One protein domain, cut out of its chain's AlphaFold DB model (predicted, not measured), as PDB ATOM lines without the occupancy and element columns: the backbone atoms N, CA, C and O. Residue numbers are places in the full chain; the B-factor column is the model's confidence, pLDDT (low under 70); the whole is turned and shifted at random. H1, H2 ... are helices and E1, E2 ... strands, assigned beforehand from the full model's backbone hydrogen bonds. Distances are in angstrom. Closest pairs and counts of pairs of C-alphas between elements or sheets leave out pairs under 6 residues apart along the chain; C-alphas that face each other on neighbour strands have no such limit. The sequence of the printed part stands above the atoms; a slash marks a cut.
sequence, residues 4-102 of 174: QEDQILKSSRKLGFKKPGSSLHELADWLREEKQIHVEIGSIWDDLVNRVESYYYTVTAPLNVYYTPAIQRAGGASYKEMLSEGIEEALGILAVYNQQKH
ATOM      1  N   GLN A   4     -32.957  29.366 -22.031       81.00
ATOM      2  CA  GLN A   4     -32.503  28.005 -21.746       81.00
ATOM      3  C   GLN A   4     -31.573  27.462 -22.843       81.00
ATOM      4  O   GLN A   4     -30.496  26.961 -22.541       81.00
ATOM      5  N   GLU A   5     -31.915  27.649 -24.121       82.12
ATOM      6  CA  GLU A   5     -31.058  27.234 -25.243       82.12
ATOM      7  C   GLU A   5     -29.701  27.944 -25.213       82.12
ATOM      8  O   GLU A   5     -28.659  27.320 -25.402       82.12
ATOM      9  N   ASP A   6     -29.692  29.243 -24.906       84.06
ATOM     10  CA  ASP A   6     -28.457  30.020 -24.767       84.06
ATOM     11  C   ASP A   6     -27.550  29.461 -23.659       84.06
ATOM     12  O   ASP A   6     -26.321  29.493 -23.780       84.06
ATOM     13  N   GLN A   7     -28.139  28.972 -22.565       86.50
ATOM     14  CA  GLN A   7     -27.401  28.346 -21.467       86.50
ATOM     15  C   GLN A   7     -26.855  26.976 -21.871       86.50
ATOM     16  O   GLN A   7     -25.664  26.731 -21.667       86.50
ATOM     17  N   ILE A   8     -27.671  26.139 -22.518       88.62
ATOM     18  CA  ILE A   8     -27.263  24.835 -23.060       88.62
ATOM     19  C   ILE A   8     -26.069  25.002 -24.009       88.62
ATOM     20  O   ILE A   8     -25.041  24.342 -23.845       88.62
ATOM     21  N   LEU A   9     -26.145  25.957 -24.941       87.19
ATOM     22  CA  LEU A   9     -25.070  26.245 -25.896       87.19
ATOM     23  C   LEU A   9     -23.793  26.763 -25.224       87.19
ATOM     24  O   LEU A   9     -22.680  26.442 -25.642       87.19
ATOM     25  N   LYS A  10     -23.915  27.581 -24.174       87.00
ATOM     26  CA  LYS A  10     -22.747  28.032 -23.402       87.00
ATOM     27  C   LYS A  10     -22.084  26.870 -22.666       87.00
ATOM     28  O   LYS A  10     -20.853  26.804 -22.640       87.00
ATOM     29  N   SER A  11     -22.872  25.972 -22.084       87.50
ATOM     30  CA  SER A  11     -22.373  24.780 -21.395       87.50
ATOM     31  C   SER A  11     -21.711  23.801 -22.365       87.50
ATOM     32  O   SER A  11     -20.597  23.348 -22.098       87.50
ATOM     33  N   SER A  12     -22.310  23.550 -23.532       87.88
ATOM     34  CA  SER A  12     -21.748  22.637 -24.535       87.88
ATOM     35  C   SER A  12     -20.400  23.113 -25.082       87.88
ATOM     36  O   SER A  12     -19.473  22.314 -25.224       87.88
ATOM     37  N   ARG A  13     -20.227  24.425 -25.297       89.44
ATOM     38  CA  ARG A  13     -18.939  25.011 -25.716       89.44
ATOM     39  C   ARG A  13     -17.826  24.759 -24.701       89.44
ATOM     40  O   ARG A  13     -16.709  24.437 -25.096       89.44
ATOM     41  N   LYS A  14     -18.124  24.846 -23.397       89.12
ATOM     42  CA  LYS A  14     -17.159  24.508 -22.331       89.12
ATOM     43  C   LYS A  14     -16.780  23.024 -22.341       89.12
ATOM     44  O   LYS A  14     -15.673  22.681 -21.946       89.12
ATOM     45  N   LEU A  15     -17.684  22.166 -22.810       88.19
ATOM     46  CA  LEU A  15     -17.493  20.718 -22.929       88.19
ATOM     47  C   LEU A  15     -16.884  20.288 -24.276       88.19
ATOM     48  O   LEU A  15     -16.695  19.095 -24.512       88.19
ATOM     49  N   GLY A  16     -16.523  21.248 -25.137       87.62
ATOM     50  CA  GLY A  16     -15.771  21.002 -26.368       87.62
ATOM     51  C   GLY A  16     -16.590  21.014 -27.658       87.62
ATOM     52  O   GLY A  16     -16.040  20.657 -28.699       87.62
ATOM     53  N   PHE A  17     -17.857  21.441 -27.632       89.44
ATOM     54  CA  PHE A  17     -18.646  21.644 -28.850       89.44
ATOM     55  C   PHE A  17     -18.118  22.847 -29.652       89.44
ATOM     56  O   PHE A  17     -18.075  23.970 -29.142       89.44
ATOM     57  N   LYS A  18     -17.699  22.611 -30.905       83.56
ATOM     58  CA  LYS A  18     -17.042  23.614 -31.772       83.56
ATOM     59  C   LYS A  18     -17.806  23.957 -33.055       83.56
ATOM     60  O   LYS A  18     -17.362  24.849 -33.776       83.56
ATOM     61  N   LYS A  19     -18.902  23.260 -33.377       76.25
ATOM     62  CA  LYS A  19     -19.641  23.510 -34.624       76.25
ATOM     63  C   LYS A  19     -20.273  24.919 -34.605       76.25
ATOM     64  O   LYS A  19     -20.662  25.399 -33.538       76.25
ATOM     65  N   PRO A  20     -20.341  25.603 -35.764       58.44
ATOM     66  CA  PRO A  20     -20.801  26.987 -35.850       58.44
ATOM     67  C   PRO A  20     -22.328  27.159 -35.756       58.44
ATOM     68  O   PRO A  20     -22.783  28.302 -35.713       58.44
ATOM     69  N   GLY A  21     -23.121  26.084 -35.706       58.81
ATOM     70  CA  GLY A  21     -24.567  26.180 -35.543       58.81
ATOM     71  C   GLY A  21     -25.024  26.178 -34.084       58.81
ATOM     72  O   GLY A  21     -24.383  25.650 -33.174       58.81
ATOM     73  N   SER A  22     -26.148  26.854 -33.855       64.38
ATOM     74  CA  SER A  22     -26.796  27.036 -32.553       64.38
ATOM     75  C   SER A  22     -28.045  26.166 -32.392       64.38
ATOM     76  O   SER A  22     -28.851  26.412 -31.495       64.38
ATOM     77  N   SER A  23     -28.248  25.178 -33.266       82.56
ATOM     78  CA  SER A  23     -29.426  24.320 -33.204       82.56
ATOM     79  C   SER A  23     -29.217  23.165 -32.222       82.56
ATOM     80  O   SER A  23     -28.151  22.557 -32.164       82.56
ATOM     81  N   LEU A  24     -30.256  22.838 -31.452       84.69
ATOM     82  CA  LEU A  24     -30.251  21.690 -30.538       84.69
ATOM     83  C   LEU A  24     -29.993  20.363 -31.274       84.69
ATOM     84  O   LEU A  24     -29.359  19.469 -30.727       84.69
ATOM     85  N   HIS A  25     -30.415  20.254 -32.534       86.00
ATOM     86  CA  HIS A  25     -30.173  19.074 -33.365       86.00
ATOM     87  C   HIS A  25     -28.682  18.824 -33.614       86.00
ATOM     88  O   HIS A  25     -28.218  17.705 -33.436       86.00
ATOM     89  N   GLU A  26     -27.906  19.866 -33.919       87.44
ATOM     90  CA  GLU A  26     -26.455  19.721 -34.094       87.44
ATOM     91  C   GLU A  26     -25.740  19.312 -32.802       87.44
ATOM     92  O   GLU A  26     -24.715  18.627 -32.854       87.44
ATOM     93  N   LEU A  27     -26.269  19.723 -31.643       87.94
ATOM     94  CA  LEU A  27     -25.763  19.263 -30.350       87.94
ATOM     95  C   LEU A  27     -26.102  17.794 -30.114       87.94
ATOM     96  O   LEU A  27     -25.241  17.067 -29.626       87.94
ATOM     97  N   ALA A  28     -27.316  17.358 -30.456       86.88
ATOM     98  CA  ALA A  28     -27.713  15.959 -30.347       86.88
ATOM     99  C   ALA A  28     -26.856  15.060 -31.254       86.88
ATOM    100  O   ALA A  28     -26.348  14.039 -30.794       86.88
ATOM    101  N   ASP A  29     -26.605  15.481 -32.497       88.25
ATOM    102  CA  ASP A  29     -25.713  14.764 -33.416       88.25
ATOM    103  C   ASP A  29     -24.282  14.703 -32.876       88.25
ATOM    104  O   ASP A  29     -23.661  13.644 -32.892       88.25
ATOM    105  N   TRP A  30     -23.762  15.806 -32.331       90.56
ATOM    106  CA  TRP A  30     -22.440  15.827 -31.703       90.56
ATOM    107  C   TRP A  30     -22.338  14.904 -30.481       90.56
ATOM    108  O   TRP A  30     -21.356  14.170 -30.345       90.56
ATOM    109  N   LEU A  31     -23.341  14.924 -29.599       87.19
ATOM    110  CA  LEU A  31     -23.417  14.028 -28.443       87.19
ATOM    111  C   LEU A  31     -23.420  12.563 -28.892       87.19
ATOM    112  O   LEU A  31     -22.652  11.761 -28.358       87.19
ATOM    113  N   ARG A  32     -24.206  12.231 -29.919       85.56
ATOM    114  CA  ARG A  32     -24.287  10.877 -30.472       85.56
ATOM    115  C   ARG A  32     -22.968  10.449 -31.114       85.56
ATOM    116  O   ARG A  32     -22.400   9.431 -30.734       85.56
ATOM    117  N   GLU A  33     -22.471  11.229 -32.067       85.81
ATOM    118  CA  GLU A  33     -21.361  10.840 -32.945       85.81
ATOM    119  C   GLU A  33     -20.001  10.916 -32.252       85.81
ATOM    120  O   GLU A  33     -19.174  10.022 -32.411       85.81
ATOM    121  N   GLU A  34     -19.753  11.968 -31.468       87.06
ATOM    122  CA  GLU A  34     -18.441  12.177 -30.851       87.06
ATOM    123  C   GLU A  34     -18.368  11.720 -29.398       87.06
ATOM    124  O   GLU A  34     -17.266  11.495 -28.889       87.06
ATOM    125  N   LYS A  35     -19.505  11.678 -28.694       84.75
ATOM    126  CA  LYS A  35     -19.547  11.368 -27.256       84.75
ATOM    127  C   LYS A  35     -20.249  10.059 -26.944       84.75
ATOM    128  O   LYS A  35     -20.148   9.640 -25.798       84.75
ATOM    129  N   GLN A  36     -20.874   9.406 -27.928       81.94
ATOM    130  CA  GLN A  36     -21.647   8.173 -27.744       81.94
ATOM    131  C   GLN A  36     -22.771   8.339 -26.707       81.94
ATOM    132  O   GLN A  36     -23.118   7.401 -25.997       81.94
ATOM    133  N   ILE A  37     -23.329   9.549 -26.598       82.31
ATOM    134  CA  ILE A  37     -24.492   9.851 -25.760       82.31
ATOM    135  C   ILE A  37     -25.670  10.101 -26.693       82.31
ATOM    136  O   ILE A  37     -25.684  11.062 -27.459       82.31
ATOM    137  N   HIS A  38     -26.648   9.213 -26.656       83.50
ATOM    138  CA  HIS A  38     -27.817   9.245 -27.517       83.50
ATOM    139  C   HIS A  38     -28.969   9.865 -26.741       83.50
ATOM    140  O   HIS A  38     -29.277   9.418 -25.643       83.50
ATOM    141  N   VAL A  39     -29.603  10.881 -27.315       82.81
ATOM    142  CA  VAL A  39     -30.828  11.470 -26.774       82.81
ATOM    143  C   VAL A  39     -31.962  11.079 -27.706       82.81
ATOM    144  O   VAL A  39     -31.969  11.475 -28.871       82.81
ATOM    145  N   GLU A  40     -32.909  10.303 -27.201       79.56
ATOM    146  CA  GLU A  40     -34.121   9.928 -27.922       79.56
ATOM    147  C   GLU A  40     -35.323  10.556 -27.228       79.56
ATOM    148  O   GLU A  40     -35.347  10.700 -26.006       79.56
ATOM    149  N   ILE A  41     -36.323  10.945 -28.011       78.75
ATOM    150  CA  ILE A  41     -37.557  11.552 -27.519       78.75
ATOM    151  C   ILE A  41     -38.703  10.752 -28.107       78.75
ATOM    152  O   ILE A  41     -38.787  10.599 -29.326       78.75
ATOM    153  N   GLY A  42     -39.594  10.277 -27.248       72.06
ATOM    154  CA  GLY A  42     -40.870   9.715 -27.659       72.06
ATOM    155  C   GLY A  42     -42.019  10.468 -27.013       72.06
ATOM    156  O   GLY A  42     -41.880  11.051 -25.941       72.06
ATOM    157  N   SER A  43     -43.167  10.474 -27.676       73.06
ATOM    158  CA  SER A  43     -44.369  11.147 -27.188       73.06
ATOM    159  C   SER A  43     -45.612  10.321 -27.466       73.06
ATOM    160  O   SER A  43     -45.709   9.698 -28.521       73.06
ATOM    161  N   ILE A  44     -46.573  10.373 -26.549       74.12
ATOM    162  CA  ILE A  44     -47.941   9.911 -26.769       74.12
ATOM    163  C   ILE A  44     -48.746  11.112 -27.259       74.12
ATOM    164  O   ILE A  44     -48.770  12.164 -26.614       74.12
ATOM    165  N   TRP A  45     -49.351  10.965 -28.432       71.38
ATOM    166  CA  TRP A  45     -50.148  11.998 -29.078       71.38
ATOM    167  C   TRP A  45     -51.634  11.730 -28.848       71.38
ATOM    168  O   TRP A  45     -52.092  10.612 -29.076       71.38
ATOM    169  N   ASP A  46     -52.378  12.752 -28.425       71.00
ATOM    170  CA  ASP A  46     -53.838  12.715 -28.377       71.00
ATOM    171  C   ASP A  46     -54.393  13.300 -29.684       71.00
ATOM    172  O   ASP A  46     -54.389  14.518 -29.915       71.00
ATOM    173  N   ASP A  47     -54.874  12.405 -30.548       67.00
ATOM    174  CA  ASP A  47     -55.460  12.737 -31.848       67.00
ATOM    175  C   ASP A  47     -56.777  13.530 -31.737       67.00
ATOM    176  O   ASP A  47     -57.136  14.250 -32.671       67.00
ATOM    177  N   LEU A  48     -57.502  13.446 -30.613       71.00
ATOM    178  CA  LEU A  48     -58.807  14.100 -30.440       71.00
ATOM    179  C   LEU A  48     -58.672  15.601 -30.170       71.00
ATOM    180  O   LEU A  48     -59.496  16.392 -30.635       71.00
ATOM    181  N   VAL A  49     -57.639  16.003 -29.425       72.19
ATOM    182  CA  VAL A  49     -57.346  17.419 -29.116       72.19
ATOM    183  C   VAL A  49     -56.125  17.965 -29.855       72.19
ATOM    184  O   VAL A  49     -55.812  19.150 -29.713       72.19
ATOM    185  N   ASN A  50     -55.470  17.133 -30.669       63.12
ATOM    186  CA  ASN A  50     -54.284  17.463 -31.458       63.12
ATOM    187  C   ASN A  50     -53.149  18.045 -30.592       63.12
ATOM    188  O   ASN A  50     -52.625  19.132 -30.865       63.12
ATOM    189  N   ARG A  51     -52.824  17.352 -29.493       63.59
ATOM    190  CA  ARG A  51     -51.801  17.756 -28.510       63.59
ATOM    191  C   ARG A  51     -51.000  16.551 -28.018       63.59
ATOM    192  O   ARG A  51     -51.480  15.426 -28.039       63.59
ATOM    193  N   VAL A  52     -49.789  16.805 -27.527       60.09
ATOM    194  CA  VAL A  52     -48.972  15.800 -26.831       60.09
ATOM    195  C   VAL A  52     -49.571  15.549 -25.444       60.09
ATOM    196  O   VAL A  52     -49.655  16.474 -24.638       60.09
ATOM    197  N   GLU A  53     -49.985  14.312 -25.172       63.97
ATOM    198  CA  GLU A  53     -50.541  13.888 -23.880       63.97
ATOM    199  C   GLU A  53     -49.425  13.636 -22.859       63.97
ATOM    200  O   GLU A  53     -49.484  14.068 -21.707       63.97
ATOM    201  N   SER A  54     -48.358  12.965 -23.297       60.22
ATOM    202  CA  SER A  54     -47.173  12.702 -22.483       60.22
ATOM    203  C   SER A  54     -45.941  12.509 -23.357       60.22
ATOM    204  O   SER A  54     -46.043  12.272 -24.561       60.22
ATOM    205  N   TYR A  55     -44.758  12.624 -22.761       64.12
ATOM    206  CA  TYR A  55     -43.506  12.360 -23.452       64.12
ATOM    207  C   TYR A  55     -42.470  11.760 -22.529       64.12
ATOM    208  O   TYR A  55     -42.514  11.932 -21.316       64.12
ATOM    209  N   TYR A  56     -41.506  11.089 -23.129       62.03
ATOM    210  CA  TYR A  56     -40.317  10.617 -22.459       62.03
ATOM    211  C   TYR A  56     -39.100  11.040 -23.270       62.03
ATOM    212  O   TYR A  56     -39.162  11.174 -24.494       62.03
ATOM    213  N   TYR A  57     -37.983  11.231 -22.580       64.69
ATOM    214  CA  TYR A  57     -36.687  11.267 -23.230       64.69
ATOM    215  C   TYR A  57     -35.792  10.210 -22.599       64.69
ATOM    216  O   TYR A  57     -35.752  10.042 -21.381       64.69
ATOM    217  N   THR A  58     -35.077   9.471 -23.431       64.12
ATOM    218  CA  THR A  58     -34.076   8.503 -22.992       64.12
ATOM    219  C   THR A  58     -32.707   9.045 -23.361       64.12
ATOM    220  O   THR A  58     -32.456   9.413 -24.506       64.12
ATOM    221  N   VAL A  59     -31.823   9.127 -22.367       67.88
ATOM    222  CA  VAL A  59     -30.407   9.414 -22.594       67.88
ATOM    223  C   VAL A  59     -29.646   8.105 -22.446       67.88
ATOM    224  O   VAL A  59     -29.433   7.627 -21.334       67.88
ATOM    225  N   THR A  60     -29.284   7.503 -23.574       67.25
ATOM    226  CA  THR A  60     -28.572   6.223 -23.626       67.25
ATOM    227  C   THR A  60     -27.092   6.485 -23.844       67.25
ATOM    228  O   THR A  60     -26.711   7.179 -24.783       67.25
ATOM    229  N   ALA A  61     -26.240   5.933 -22.991       63.47
ATOM    230  CA  ALA A  61     -24.797   6.084 -23.107       63.47
ATOM    231  C   ALA A  61     -24.088   4.830 -22.553       63.47
ATOM    232  O   ALA A  61     -24.650   4.173 -21.672       63.47
ATOM    233  N   PRO A  62     -22.893   4.455 -23.054       60.03
ATOM    234  CA  PRO A  62     -22.172   3.280 -22.567       60.03
ATOM    235  C   PRO A  62     -21.936   3.351 -21.056       60.03
ATOM    236  O   PRO A  62     -21.307   4.290 -20.583       60.03
ATOM    237  N   LEU A  63     -22.412   2.354 -20.304       58.06
ATOM    238  CA  LEU A  63     -22.456   2.356 -18.830       58.06
ATOM    239  C   LEU A  63     -21.083   2.526 -18.161       58.06
ATOM    240  O   LEU A  63     -20.963   3.182 -17.125       58.06
ATOM    241  N   ASN A  64     -20.036   1.971 -18.776       58.47
ATOM    242  CA  ASN A  64     -18.646   2.123 -18.341       58.47
ATOM    243  C   ASN A  64     -18.100   3.550 -18.544       58.47
ATOM    244  O   ASN A  64     -17.108   3.918 -17.917       58.47
ATOM    245  N   VAL A  65     -18.740   4.351 -19.397       59.81
ATOM    246  CA  VAL A  65     -18.358   5.739 -19.692       59.81
ATOM    247  C   VAL A  65     -19.321   6.723 -19.004       59.81
ATOM    248  O   VAL A  65     -18.902   7.714 -18.404       59.81
ATOM    249  N   TYR A  66     -20.615   6.418 -18.991       60.31
ATOM    250  CA  TYR A  66     -21.700   7.302 -18.593       60.31
ATOM    251  C   TYR A  66     -22.833   6.481 -17.957       60.31
ATOM    252  O   TYR A  66     -23.419   5.620 -18.604       60.31
ATOM    253  N   TYR A  67     -23.172   6.744 -16.694       63.69
ATOM    254  CA  TYR A  67     -24.308   6.086 -16.043       63.69
ATOM    255  C   TYR A  67     -25.502   7.039 -15.965       63.69
ATOM    256  O   TYR A  67     -25.394   8.102 -15.352       63.69
ATOM    257  N   THR A  68     -26.645   6.656 -16.539       64.12
ATOM    258  CA  THR A  68     -27.945   7.301 -16.294       64.12
ATOM    259  C   THR A  68     -29.081   6.296 -16.500       64.12
ATOM    260  O   THR A  68     -29.151   5.670 -17.556       64.12
ATOM    261  N   PRO A  69     -29.962   6.091 -15.503       61.16
ATOM    262  CA  PRO A  69     -31.198   5.346 -15.710       61.16
ATOM    263  C   PRO A  69     -32.156   6.149 -16.601       61.16
ATOM    264  O   PRO A  69     -32.135   7.378 -16.587       61.16
ATOM    265  N   ALA A  70     -33.028   5.468 -17.349       56.25
ATOM    266  CA  ALA A  70     -34.036   6.134 -18.173       56.25
ATOM    267  C   ALA A  70     -34.918   7.071 -17.326       56.25
ATOM    268  O   ALA A  70     -35.448   6.666 -16.289       56.25
ATOM    269  N   ILE A  71     -35.082   8.320 -17.773       62.62
ATOM    270  CA  ILE A  71     -35.867   9.337 -17.069       62.62
ATOM    271  C   ILE A  71     -37.247   9.427 -17.719       62.62
ATOM    272  O   ILE A  71     -37.386   9.812 -18.873       62.62
ATOM    273  N   GLN A  72     -38.290   9.096 -16.960       57.53
ATOM    274  CA  GLN A  72     -39.670   9.340 -17.376       57.53
ATOM    275  C   GLN A  72     -40.111  10.722 -16.884       57.53
ATOM    276  O   GLN A  72     -39.930  11.063 -15.710       57.53
ATOM    277  N   ARG A  73     -40.684  11.527 -17.780       60.97
ATOM    278  CA  ARG A  73     -41.299  12.821 -17.456       60.97
ATOM    279  C   ARG A  73     -42.776  12.794 -17.834       60.97
ATOM    280  O   ARG A  73     -43.215  11.950 -18.603       60.97
ATOM    281  N   ALA A  74     -43.553  13.690 -17.241       55.38
ATOM    282  CA  ALA A  74     -44.959  13.877 -17.569       55.38
ATOM    283  C   ALA A  74     -45.179  15.350 -17.926       55.38
ATOM    284  O   ALA A  74     -44.749  16.218 -17.173       55.38
ATOM    285  N   GLY A  75     -45.869  15.598 -19.043       54.22
ATOM    286  CA  GLY A  75     -46.288  16.931 -19.490       54.22
ATOM    287  C   GLY A  75     -45.173  17.776 -20.109       54.22
ATOM    288  O   GLY A  75     -44.306  18.269 -19.399       54.22
ATOM    289  N   GLY A  76     -45.221  17.969 -21.433       54.91
ATOM    290  CA  GLY A  76     -44.308  18.833 -22.196       54.91
ATOM    291  C   GLY A  76     -45.083  19.607 -23.251       54.91
ATOM    292  O   GLY A  76     -46.037  19.078 -23.825       54.91
ATOM    293  N   ALA A  77     -44.720  20.866 -23.496       59.69
ATOM    294  CA  ALA A  77     -45.496  21.740 -24.374       59.69
ATOM    295  C   ALA A  77     -45.058  21.654 -25.848       59.69
ATOM    296  O   ALA A  77     -45.828  22.032 -26.733       59.69
ATOM    297  N   SER A  78     -43.835  21.179 -26.143       71.38
ATOM    298  CA  SER A  78     -43.324  21.041 -27.521       71.38
ATOM    299  C   SER A  78     -42.100  20.126 -27.645       71.38
ATOM    300  O   SER A  78     -41.280  20.069 -26.736       71.38
ATOM    301  N   TYR A  79     -41.883  19.507 -28.816       76.94
ATOM    302  CA  TYR A  79     -40.679  18.699 -29.111       76.94
ATOM    303  C   TYR A  79     -39.365  19.408 -28.788       76.94
ATOM    304  O   TYR A  79     -38.415  18.809 -28.294       76.94
ATOM    305  N   LYS A  80     -39.328  20.715 -29.029       80.69
ATOM    306  CA  LYS A  80     -38.160  21.544 -28.772       80.69
ATOM    307  C   LYS A  80     -37.808  21.629 -27.282       80.69
ATOM    308  O   LYS A  80     -36.629  21.638 -26.933       80.69
ATOM    309  N   GLU A  81     -38.814  21.697 -26.419       79.19
ATOM    310  CA  GLU A  81     -38.646  21.683 -24.963       79.19
ATOM    311  C   GLU A  81     -38.131  20.317 -24.502       79.19
ATOM    312  O   GLU A  81     -37.092  20.246 -23.852       79.19
ATOM    313  N   MET A  82     -38.760  19.239 -24.983       78.38
ATOM    314  CA  MET A  82     -38.357  17.856 -24.699       78.38
ATOM    315  C   MET A  82     -36.894  17.589 -25.095       78.38
ATOM    316  O   MET A  82     -36.130  16.987 -24.343       78.38
ATOM    317  N   LEU A  83     -36.478  18.092 -26.262       83.88
ATOM    318  CA  LEU A  83     -35.102  17.982 -26.751       83.88
ATOM    319  C   LEU A  83     -34.117  18.808 -25.929       83.88
ATOM    320  O   LEU A  83     -32.993  18.365 -25.697       83.88
ATOM    321  N   SER A  84     -34.526  19.997 -25.487       87.00
ATOM    322  CA  SER A  84     -33.686  20.850 -24.642       87.00
ATOM    323  C   SER A  84     -33.360  20.154 -23.321       87.00
ATOM    324  O   SER A  84     -32.195  20.118 -22.935       87.00
ATOM    325  N   GLU A  85     -34.359  19.548 -22.677       85.00
ATOM    326  CA  GLU A  85     -34.178  18.801 -21.426       85.00
ATOM    327  C   GLU A  85     -33.273  17.579 -21.604       85.00
ATOM    328  O   GLU A  85     -32.331  17.387 -20.833       85.00
ATOM    329  N   GLY A  86     -33.504  16.781 -22.653       83.75
ATOM    330  CA  GLY A  86     -32.668  15.614 -22.938       83.75
ATOM    331  C   GLY A  86     -31.204  15.983 -23.208       83.75
ATOM    332  O   GLY A  86     -30.290  15.314 -22.722       83.75
ATOM    333  N   ILE A  87     -30.961  17.080 -23.936       88.19
ATOM    334  CA  ILE A  87     -29.604  17.591 -24.182       88.19
ATOM    335  C   ILE A  87     -28.974  18.135 -22.899       88.19
ATOM    336  O   ILE A  87     -27.783  17.923 -22.673       88.19
ATOM    337  N   GLU A  88     -29.732  18.839 -22.063       89.31
ATOM    338  CA  GLU A  88     -29.234  19.362 -20.790       89.31
ATOM    339  C   GLU A  88     -28.743  18.231 -19.874       89.31
ATOM    340  O   GLU A  88     -27.614  18.293 -19.373       89.31
ATOM    341  N   GLU A  89     -29.521  17.154 -19.755       86.25
ATOM    342  CA  GLU A  89     -29.129  15.947 -19.019       86.25
ATOM    343  C   GLU A  89     -27.866  15.305 -19.623       86.25
ATOM    344  O   GLU A  89     -26.893  15.030 -18.915       86.25
ATOM    345  N   ALA A  90     -27.821  15.146 -20.951       84.75
ATOM    346  CA  ALA A  90     -26.668  14.591 -21.661       84.75
ATOM    347  C   ALA A  90     -25.374  15.402 -21.442       84.75
ATOM    348  O   ALA A  90     -24.290  14.833 -21.272       84.75
ATOM    349  N   LEU A  91     -25.467  16.735 -21.399       88.88
ATOM    350  CA  LEU A  91     -24.329  17.598 -21.075       88.88
ATOM    351  C   LEU A  91     -23.896  17.448 -19.611       88.88
ATOM    352  O   LEU A  91     -22.694  17.477 -19.333       88.88
ATOM    353  N   GLY A  92     -24.843  17.260 -18.688       87.12
ATOM    354  CA  GLY A  92     -24.557  16.953 -17.284       87.12
ATOM    355  C   GLY A  92     -23.749  15.662 -17.136       87.12
ATOM    356  O   GLY A  92     -22.694  15.651 -16.494       87.12
ATOM    357  N   ILE A  93     -24.180  14.605 -17.822       83.31
ATOM    358  CA  ILE A  93     -23.486  13.313 -17.894       83.31
ATOM    359  C   ILE A  93     -22.058  13.476 -18.435       83.31
ATOM    360  O   ILE A  93     -21.091  13.004 -17.824       83.31
ATOM    361  N   LEU A  94     -21.902  14.199 -19.548       85.69
ATOM    362  CA  LEU A  94     -20.596  14.459 -20.155       85.69
ATOM    363  C   LEU A  94     -19.666  15.259 -19.229       85.69
ATOM    364  O   LEU A  94     -18.454  15.018 -19.195       85.69
ATOM    365  N   ALA A  95     -20.211  16.215 -18.477       88.00
ATOM    366  CA  ALA A  95     -19.446  16.997 -17.514       88.00
ATOM    367  C   ALA A  95     -18.901  16.118 -16.378       88.00
ATOM    368  O   ALA A  95     -17.711  16.204 -16.066       88.00
ATOM    369  N   VAL A  96     -19.737  15.240 -15.816       82.75
ATOM    370  CA  VAL A  96     -19.332  14.282 -14.772       82.75
ATOM    371  C   VAL A  96     -18.249  13.341 -15.294       82.75
ATOM    372  O   VAL A  96     -17.215  13.173 -14.648       82.75
ATOM    373  N   TYR A  97     -18.422  12.790 -16.495       82.38
ATOM    374  CA  TYR A  97     -17.402  11.935 -17.100       82.38
ATOM    375  C   TYR A  97     -16.066  12.659 -17.277       82.38
ATOM    376  O   TYR A  97     -15.023  12.128 -16.906       82.38
ATOM    377  N   ASN A  98     -16.065  13.891 -17.792       83.94
ATOM    378  CA  ASN A  98     -14.822  14.642 -17.973       83.94
ATOM    379  C   ASN A  98     -14.064  14.879 -16.658       83.94
ATOM    380  O   ASN A  98     -12.836  14.964 -16.693       83.94
ATOM    381  N   GLN A  99     -14.769  14.958 -15.527       85.19
ATOM    382  CA  GLN A  99     -14.162  15.028 -14.194       85.19
ATOM    383  C   GLN A  99     -13.608  13.669 -13.737       85.19
ATOM    384  O   GLN A  99     -12.585  13.624 -13.058       85.19
ATOM    385  N   GLN A 100     -14.261  12.567 -14.113       82.38
ATOM    386  CA  GLN A 100     -13.972  11.223 -13.608       82.38
ATOM    387  C   GLN A 100     -13.087  10.362 -14.521       82.38
ATOM    388  O   GLN A 100     -12.517   9.390 -14.043       82.38
ATOM    389  N   LYS A 101     -12.912  10.704 -15.803       79.19
ATOM    390  CA  LYS A 101     -12.205   9.881 -16.813       79.19
ATOM    391  C   LYS A 101     -10.746   9.537 -16.484       79.19
ATOM    392  O   LYS A 101     -10.148   8.691 -17.137       79.19
ATOM    393  N   HIS A 102     -10.152  10.233 -15.518       79.88
ATOM    394  CA  HIS A 102      -8.783  10.005 -15.050       79.88
ATOM    395  C   HIS A 102      -8.710   9.092 -13.820       79.88
ATOM    396  O   HIS A 102      -7.618   8.676 -13.433       79.88
TER     397      HIS A 102
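Overview. This is residues 4 to 102 of the 174 residues of an uncharacterized protein of Salinimicrobium sediminis (UniProt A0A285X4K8). A long helix, H3, packs on a two-stranded antiparallel hairpin, E1 and E2, and two shorter helices, H1 and H2, pack on H3. The 99 printed residues hold H1, H2, E1, E2, H3 in that order, class mixed. The whole is compact, radius of gyration of the C-alphas 14.2 A, yet elongated, 52 by 30 by 20 A.

Arrangement. H1, residues 4 to 14, touches H3, residues 79 to 100, through residues 84 to 91 of H3 alone; the closest C-alphas, Ile 8 and Glu 88, are 6.2 A apart. H2, residues 24 to 35, touches H3 at a shallow tilt of 32 degrees, the same way; the closest C-alphas, Ala 28 and Ile 87, are 6.7 A apart. In the hairpin of E1, residues 38 to 46, and E2, residues 51 to 60, N 40 and O 58 are 2.9 A apart, within hydrogen-bond range. Every O i to N i+4 pair in H1, H2 and H3 is within range.

Along the chain. H1 begins at C-alpha 4 (-32.503, 28.005, -21.746). E1 is 26.3 A long, E2 26.4 A. H3, 31.8 A, ends at C-alpha 100 (-13.972, 11.223, -13.608).

Size, cuts and confidence. The printed part has no cut. E2 to H3 is a long link. Residues 20 to 22, 47 and 50 to 77 have pLDDT under 70.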